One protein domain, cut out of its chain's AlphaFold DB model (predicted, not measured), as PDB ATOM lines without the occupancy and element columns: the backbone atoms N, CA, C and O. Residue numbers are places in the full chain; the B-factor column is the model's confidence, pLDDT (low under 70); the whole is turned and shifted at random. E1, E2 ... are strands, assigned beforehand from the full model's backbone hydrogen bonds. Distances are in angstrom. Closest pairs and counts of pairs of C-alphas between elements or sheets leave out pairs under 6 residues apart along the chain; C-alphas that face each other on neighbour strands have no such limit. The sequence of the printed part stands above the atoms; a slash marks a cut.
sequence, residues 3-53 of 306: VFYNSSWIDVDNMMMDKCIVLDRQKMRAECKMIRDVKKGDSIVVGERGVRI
ATOM      1  N   VAL A   3     -22.108 -16.376 -21.060       97.31
ATOM      2  CA  VAL A   3     -21.575 -15.306 -20.213       97.31
ATOM      3  C   VAL A   3     -20.721 -14.351 -21.041       97.31
ATOM      4  O   VAL A   3     -19.986 -14.782 -21.924       97.31
ATOM      5  N   PHE A   4     -20.838 -13.053 -20.786       96.75
ATOM      6  CA  PHE A   4     -20.107 -12.007 -21.487       96.75
ATOM      7  C   PHE A   4     -18.857 -11.626 -20.702       96.75
ATOM      8  O   PHE A   4     -18.941 -11.158 -19.565       96.75
ATOM      9  N   TYR A   5     -17.692 -11.811 -21.312       95.94
ATOM     10  CA  TYR A   5     -16.411 -11.458 -20.719       95.94
ATOM     11  C   TYR A   5     -15.427 -11.018 -21.806       95.94
ATOM     12  O   TYR A   5     -15.379 -11.609 -22.883       95.94
ATOM     13  N   ASN A   6     -14.658  -9.960 -21.528       93.94
ATOM     14  CA  ASN A   6     -13.663  -9.391 -22.443       93.94
ATOM     15  C   ASN A   6     -14.191  -9.179 -23.882       93.94
ATOM     16  O   ASN A   6     -13.614  -9.664 -24.850       93.94
ATOM     17  N   SER A   7     -15.338  -8.501 -24.005       94.62
ATOM     18  CA  SER A   7     -15.998  -8.199 -25.286       94.62
ATOM     19  C   SER A   7     -16.455  -9.415 -26.107       94.62
ATOM     20  O   SER A   7     -16.705  -9.291 -27.304       94.62
ATOM     21  N   SER A   8     -16.611 -10.583 -25.476       95.50
ATOM     22  CA  SER A   8     -17.034 -11.822 -26.136       95.50
ATOM     23  C   SER A   8     -18.094 -12.572 -25.331       95.50
ATOM     24  O   SER A   8     -18.122 -12.501 -24.102       95.50
ATOM     25  N   TRP A   9     -18.977 -13.287 -26.030       97.00
ATOM     26  CA  TRP A   9     -19.910 -14.238 -25.425       97.00
ATOM     27  C   TRP A   9     -19.273 -15.625 -25.394       97.00
ATOM     28  O   TRP A   9     -18.792 -16.104 -26.417       97.00
ATOM     29  N   ILE A  10     -19.300 -16.265 -24.229       96.88
ATOM     30  CA  ILE A  10     -18.712 -17.580 -23.977       96.88
ATOM     31  C   ILE A  10     -19.843 -18.546 -23.624       96.88
ATOM     32  O   ILE A  10     -20.624 -18.270 -22.707       96.88
ATOM     33  N   ASP A  11     -19.933 -19.671 -24.335       95.81
ATOM     34  CA  ASP A  11     -20.855 -20.755 -23.997       95.81
ATOM     35  C   ASP A  11     -20.459 -21.437 -22.688       95.81
ATOM     36  O   ASP A  11     -19.286 -21.691 -22.412       95.81
ATOM     37  N   VAL A  12     -21.463 -21.701 -21.852       95.69
ATOM     38  CA  VAL A  12     -21.275 -22.406 -20.586       95.69
ATOM     39  C   VAL A  12     -21.425 -23.901 -20.827       95.69
ATOM     40  O   VAL A  12     -22.509 -24.378 -21.170       95.69
ATOM     41  N   ASP A  13     -20.352 -24.639 -20.580       93.50
ATOM     42  CA  ASP A  13     -20.327 -26.091 -20.700       93.50
ATOM     43  C   ASP A  13     -21.017 -26.793 -19.523       93.50
ATOM     44  O   ASP A  13     -21.161 -26.248 -18.425       93.50
ATOM     45  N   ASN A  14     -21.374 -28.067 -19.728       90.75
ATOM     46  CA  ASN A  14     -21.857 -28.982 -18.684       90.75
ATOM     47  C   ASN A  14     -23.097 -28.485 -17.920       90.75
ATOM     48  O   ASN A  14     -23.245 -28.790 -16.727       90.75
ATOM     49  N   MET A  15     -23.958 -27.732 -18.616       89.94
ATOM     50  CA  MET A  15     -25.159 -27.092 -18.078       89.94
ATOM     51  C   MET A  15     -26.003 -28.031 -17.220       89.94
ATOM     52  O   MET A  15     -26.342 -29.140 -17.623       89.94
ATOM     53  N   MET A  16     -26.360 -27.537 -16.039       89.38
ATOM     54  CA  MET A  16     -27.154 -28.228 -15.033       89.38
ATOM     55  C   MET A  16     -27.853 -27.183 -14.153       89.38
ATOM     56  O   MET A  16     -27.292 -26.116 -13.899       89.38
ATOM     57  N   MET A  17     -29.065 -27.470 -13.678       90.44
ATOM     58  CA  MET A  17     -29.790 -26.542 -12.806       90.44
ATOM     59  C   MET A  17     -29.240 -26.523 -11.370       90.44
ATOM     60  O   MET A  17     -28.663 -27.506 -10.891       90.44
ATOM     61  N   ASP A  18     -29.460 -25.415 -10.659       92.00
ATOM     62  CA  ASP A  18     -29.063 -25.205  -9.256       92.00
ATOM     63  C   ASP A  18     -27.547 -25.326  -9.027       92.00
ATOM     64  O   ASP A  18     -27.080 -25.976  -8.082       92.00
ATOM     65  N   LYS A  19     -26.753 -24.785  -9.954       93.56
ATOM     66  CA  LYS A  19     -25.285 -24.842  -9.949       93.56
ATOM     67  C   LYS A  19     -24.675 -23.472 -10.225       93.56
ATOM     68  O   LYS A  19     -25.332 -22.582 -10.758       93.56
ATOM     69  N   CYS A  20     -23.400 -23.323  -9.883       95.56
ATOM     70  CA  CYS A  20     -22.645 -22.106 -10.151       95.56
ATOM     71  C   CYS A  20     -22.067 -22.133 -11.568       95.56
ATOM     72  O   CYS A  20     -21.745 -23.200 -12.089       95.56
ATOM     73  N   ILE A  21     -21.879 -20.958 -12.167       97.12
ATOM     74  CA  ILE A  21     -21.074 -20.808 -13.381       97.12
ATOM     75  C   ILE A  21     -19.693 -20.319 -12.956       97.12
ATOM     76  O   ILE A  21     -19.575 -19.259 -12.335       97.12
ATOM     77  N   VAL A  22     -18.664 -21.100 -13.275       97.25
ATOM     78  CA  VAL A  22     -17.260 -20.756 -13.040       97.25
ATOM     79  C   VAL A  22     -16.628 -20.365 -14.369       97.25
ATOM     80  O   VAL A  22     -16.752 -21.089 -15.353       97.25
ATOM     81  N   LEU A  23     -15.965 -19.210 -14.393       96.88
ATOM     82  CA  LEU A  23     -15.258 -18.678 -15.553       96.88
ATOM     83  C   LEU A  23     -13.746 -18.838 -15.364       96.88
ATOM     84  O   LEU A  23     -13.148 -18.202 -14.496       96.88
ATOM     85  N   ASP A  24     -13.112 -19.623 -16.227       95.25
ATOM     86  CA  ASP A  24     -11.663 -19.613 -16.395       95.25
ATOM     87  C   ASP A  24     -11.284 -18.426 -17.294       95.25
ATOM     88  O   ASP A  24     -11.439 -18.461 -18.518       95.25
ATOM     89  N   ARG A  25     -10.800 -17.348 -16.665       93.06
ATOM     90  CA  ARG A  25     -10.420 -16.098 -17.344       93.06
ATOM     91  C   ARG A  25      -9.203 -16.254 -18.257       93.06
ATOM     92  O   ARG A  25      -9.047 -15.457 -19.170       93.06
ATOM     93  N   GLN A  26      -8.341 -17.242 -18.005       91.88
ATOM     94  CA  GLN A  26      -7.144 -17.476 -18.818       91.88
ATOM     95  C   GLN A  26      -7.490 -18.264 -20.078       91.88
ATOM     96  O   GLN A  26      -6.995 -17.956 -21.157       91.88
ATOM     97  N   LYS A  27      -8.365 -19.266 -19.946       94.06
ATOM     98  CA  LYS A  27      -8.789 -20.122 -21.065       94.06
ATOM     99  C   LYS A  27     -10.020 -19.608 -21.804       94.06
ATOM    100  O   LYS A  27     -10.432 -20.244 -22.767       94.06
ATOM    101  N   MET A  28     -10.618 -18.503 -21.348       93.62
ATOM    102  CA  MET A  28     -11.864 -17.951 -21.894       93.62
ATOM    103  C   MET A  28     -12.974 -19.011 -21.979       93.62
ATOM    104  O   MET A  28     -13.693 -19.105 -22.970       93.62
ATOM    105  N   ARG A  29     -13.102 -19.830 -20.926       96.25
ATOM    106  CA  ARG A  29     -14.059 -20.941 -20.855       96.25
ATOM    107  C   ARG A  29     -14.934 -20.815 -19.620       96.25
ATOM    108  O   ARG A  29     -14.428 -20.549 -18.532       96.25
ATOM    109  N   ALA A  30     -16.229 -21.051 -19.778       96.81
ATOM    110  CA  ALA A  30     -17.167 -21.103 -18.669       96.81
ATOM    111  C   ALA A  30     -17.720 -22.521 -18.506       96.81
ATOM    112  O   ALA A  30     -18.052 -23.185 -19.486       96.81
ATOM    113  N   GLU A  31     -17.848 -22.983 -17.269       95.88
ATOM    114  CA  GLU A  31     -18.452 -24.276 -16.967       95.88
ATOM    115  C   GLU A  31     -19.457 -24.179 -15.826       95.88
ATOM    116  O   GLU A  31     -19.318 -23.399 -14.880       95.88
ATOM    117  N   CYS A  32     -20.484 -25.011 -15.913       95.06
ATOM    118  CA  CYS A  32     -21.438 -25.209 -14.845       95.06
ATOM    119  C   CYS A  32     -20.882 -26.218 -13.827       95.06
ATOM    120  O   CYS A  32     -20.647 -27.391 -14.143       95.06
ATOM    121  N   LYS A  33     -20.685 -25.763 -12.587       94.38
ATOM    122  CA  LYS A  33     -19.993 -26.498 -11.526       94.38
ATOM    123  C   LYS A  33     -20.868 -26.674 -10.292       94.38
ATOM    124  O   LYS A  33     -21.583 -25.764  -9.866       94.38
ATOM    125  N   MET A  34     -20.811 -27.862  -9.690       92.69
ATOM    126  CA  MET A  34     -21.500 -28.124  -8.426       92.69
ATOM    127  C   MET A  34     -20.874 -27.303  -7.307       92.69
ATOM    128  O   MET A  34     -19.656 -27.192  -7.249       92.69
ATOM    129  N   ILE A  35     -21.702 -26.778  -6.398       93.69
ATOM    130  CA  ILE A  35     -21.243 -25.941  -5.275       93.69
ATOM    131  C   ILE A  35     -20.130 -26.647  -4.488       93.69
ATOM    132  O   ILE A  35     -19.112 -26.043  -4.181       93.69
ATOM    133  N   ARG A  36     -20.276 -27.953  -4.243       94.19
ATOM    134  CA  ARG A  36     -19.272 -28.776  -3.545       94.19
ATOM    135  C   ARG A  36     -17.955 -28.977  -4.302       94.19
ATOM    136  O   ARG A  36     -16.972 -29.373  -3.690       94.19
ATOM    137  N   ASP A  37     -17.940 -28.758  -5.616       93.69
ATOM    138  CA  ASP A  37     -16.735 -28.891  -6.439       93.69
ATOM    139  C   ASP A  37     -16.034 -27.529  -6.643       93.69
ATOM    140  O   ASP A  37     -14.903 -27.490  -7.137       93.69
ATOM    141  N   VAL A  38     -16.682 -26.413  -6.278       94.94
ATOM    142  CA  VAL A  38     -16.097 -25.063  -6.316       94.94
ATOM    143  C   VAL A  38     -14.894 -24.992  -5.375       94.94
ATOM    144  O   VAL A  38     -14.937 -25.464  -4.240       94.94
ATOM    145  N   LYS A  39     -13.803 -24.392  -5.855       95.62
ATOM    146  CA  LYS A  39     -12.538 -24.261  -5.127       95.62
ATOM    147  C   LYS A  39     -12.250 -22.801  -4.794       95.62
ATOM    148  O   LYS A  39     -12.676 -21.883  -5.492       95.62
ATOM    149  N   LYS A  40     -11.470 -22.576  -3.732       96.31
ATOM    150  CA  LYS A  40     -10.949 -21.243  -3.404       96.31
ATOM    151  C   LYS A  40     -10.162 -20.701  -4.603       96.31
ATOM    152  O   LYS A  40      -9.236 -21.355  -5.069       96.31
ATOM    153  N   GLY A  41     -10.523 -19.503  -5.057       94.19
ATOM    154  CA  GLY A  41      -9.924 -18.857  -6.228       94.19
ATOM    155  C   GLY A  41     -10.725 -19.016  -7.524       94.19
ATOM    156  O   GLY A  41     -10.443 -18.290  -8.476       94.19
ATOM    157  N   ASP A  42     -11.745 -19.882  -7.564       96.50
ATOM    158  CA  ASP A  42     -12.656 -19.967  -8.710       96.50
ATOM    159  C   ASP A  42     -13.361 -18.614  -8.921       96.50
ATOM    160  O   ASP A  42     -13.919 -18.022  -7.993       96.50
ATOM    161  N   SER A  43     -13.352 -18.116 -10.160       96.25
ATOM    162  CA  SER A  43     -14.098 -16.910 -10.531       96.25
ATOM    163  C   SER A  43     -15.547 -17.276 -10.832       96.25
ATOM    164  O   SER A  43     -15.846 -17.833 -11.884       96.25
ATOM    165  N   ILE A  44     -16.444 -16.955  -9.904       96.75
ATOM    166  CA  ILE A  44     -17.871 -17.277  -9.998       96.75
ATOM    167  C   ILE A  44     -18.627 -16.092 -10.600       96.75
ATOM    168  O   ILE A  44     -18.399 -14.941 -10.224       96.75
ATOM    169  N   VAL A  45     -19.542 -16.372 -11.526       96.12
ATOM    170  CA  VAL A  45     -20.463 -15.363 -12.064       96.12
ATOM    171  C   VAL A  45     -21.478 -14.978 -10.988       96.12
ATOM    172  O   VAL A  45     -22.131 -15.845 -10.408       96.12
ATOM    173  N   VAL A  46     -21.615 -13.677 -10.728       95.81
ATOM    174  CA  VAL A  46     -22.541 -13.120  -9.733       95.81
ATOM    175  C   VAL A  46     -23.457 -12.078 -10.370       95.81
ATOM    176  O   VAL A  46     -23.029 -11.300 -11.223       95.81
ATOM    177  N   GLY A  47     -24.716 -12.042  -9.929       94.44
ATOM    178  CA  GLY A  47     -25.754 -11.208 -10.539       94.44
ATOM    179  C   GLY A  47     -26.122 -11.656 -11.960       94.44
ATOM    180  O   GLY A  47     -25.755 -12.741 -12.403       94.44
ATOM    181  N   GLU A  48     -26.861 -10.806 -12.673       94.50
ATOM    182  CA  GLU A  48     -27.442 -11.141 -13.988       94.50
ATOM    183  C   GLU A  48     -26.760 -10.417 -15.161       94.50
ATOM    184  O   GLU A  48     -26.972 -10.743 -16.330       94.50
ATOM    185  N   ARG A  49     -25.912  -9.420 -14.872       95.25
ATOM    186  CA  ARG A  49     -25.242  -8.621 -15.908       95.25
ATOM    187  C   ARG A  49     -24.269  -9.483 -16.705       95.25
ATOM    188  O   ARG A  49     -23.398 -10.130 -16.136       95.25
ATOM    189  N   GLY A  50     -24.389  -9.429 -18.032       94.62
ATOM    190  CA  GLY A  50     -23.552 -10.222 -18.927       94.62
ATOM    191  C   GLY A  50     -23.921 -11.705 -18.948       94.62
ATOM    192  O   GLY A  50     -23.110 -12.505 -19.388       94.62
ATOM    193  N   VAL A  51     -25.116 -12.097 -18.497       96.62
ATOM    194  CA  VAL A  51     -25.623 -13.467 -18.646       96.62
ATOM    195  C   VAL A  51     -26.732 -13.476 -19.691       96.62
ATOM    196  O   VAL A  51     -27.661 -12.676 -19.632       96.62
ATOM    197  N   ARG A  52     -26.648 -14.398 -20.654       94.50
ATOM    198  CA  ARG A  52     -27.684 -14.609 -21.670       94.50
ATOM    199  C   ARG A  52     -28.172 -16.048 -21.644       94.50
ATOM    200  O   ARG A  52     -27.390 -16.997 -21.718       94.50
ATOM    201  N   ILE A  53     -29.488 -16.215 -21.578       91.38
ATOM    202  CA  ILE A  53     -30.154 -17.516 -21.660       91.38
ATOM    203  C   ILE A  53     -30.674 -17.682 -23.087       91.38
ATOM    204  O   ILE A  53     -31.363 -16.807 -23.600       91.38
TER     205      ILE A  53
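This is residues 3 to 53 of the 306 residues of the protein "TIGR00300 family protein" of Nitrososphaeraceae archaeon (UniProt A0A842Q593). With little regular structure, the domain is a small sheet of two hairpins, E1-E2 and E3-E4, curled like part of a barrel; the unnamed residues 34 to 53 loop from E4 past E3 to beside E1. The 51 printed residues hold four named strands, E1 to E4, 19 residues in all, and no named helix: all strand. The mixed sheet runs E1 E2 E4 E3. The whole is compact, radius of gyration of the C-alphas 10.3 A, spanning 30 by 23 by 19 A.

E2, residues 8 to 13, is 15.6 A long; E4 is residues 29 to 33, E1 3 to 5, from C-alpha 3 at (-21.575, -15.306, -20.213), and E3 20 to 24, ending at C-alpha 24 (-11.663, -19.613, -16.395).

Inner strands E2 and E4 are parallel, N 13 to O 30 2.9 A. E1 and E2 are antiparallel, N 3 to O 10 2.9 A; so are E4 and E3, N 22 to O 31 2.9 A. E1 and E3 are apart.

The C-alphas of Ser 7 and Arg 36 are farthest apart, 30.1 A. The printed part has no cut, no link is long, and no printed residue is under 70 in pLDDT.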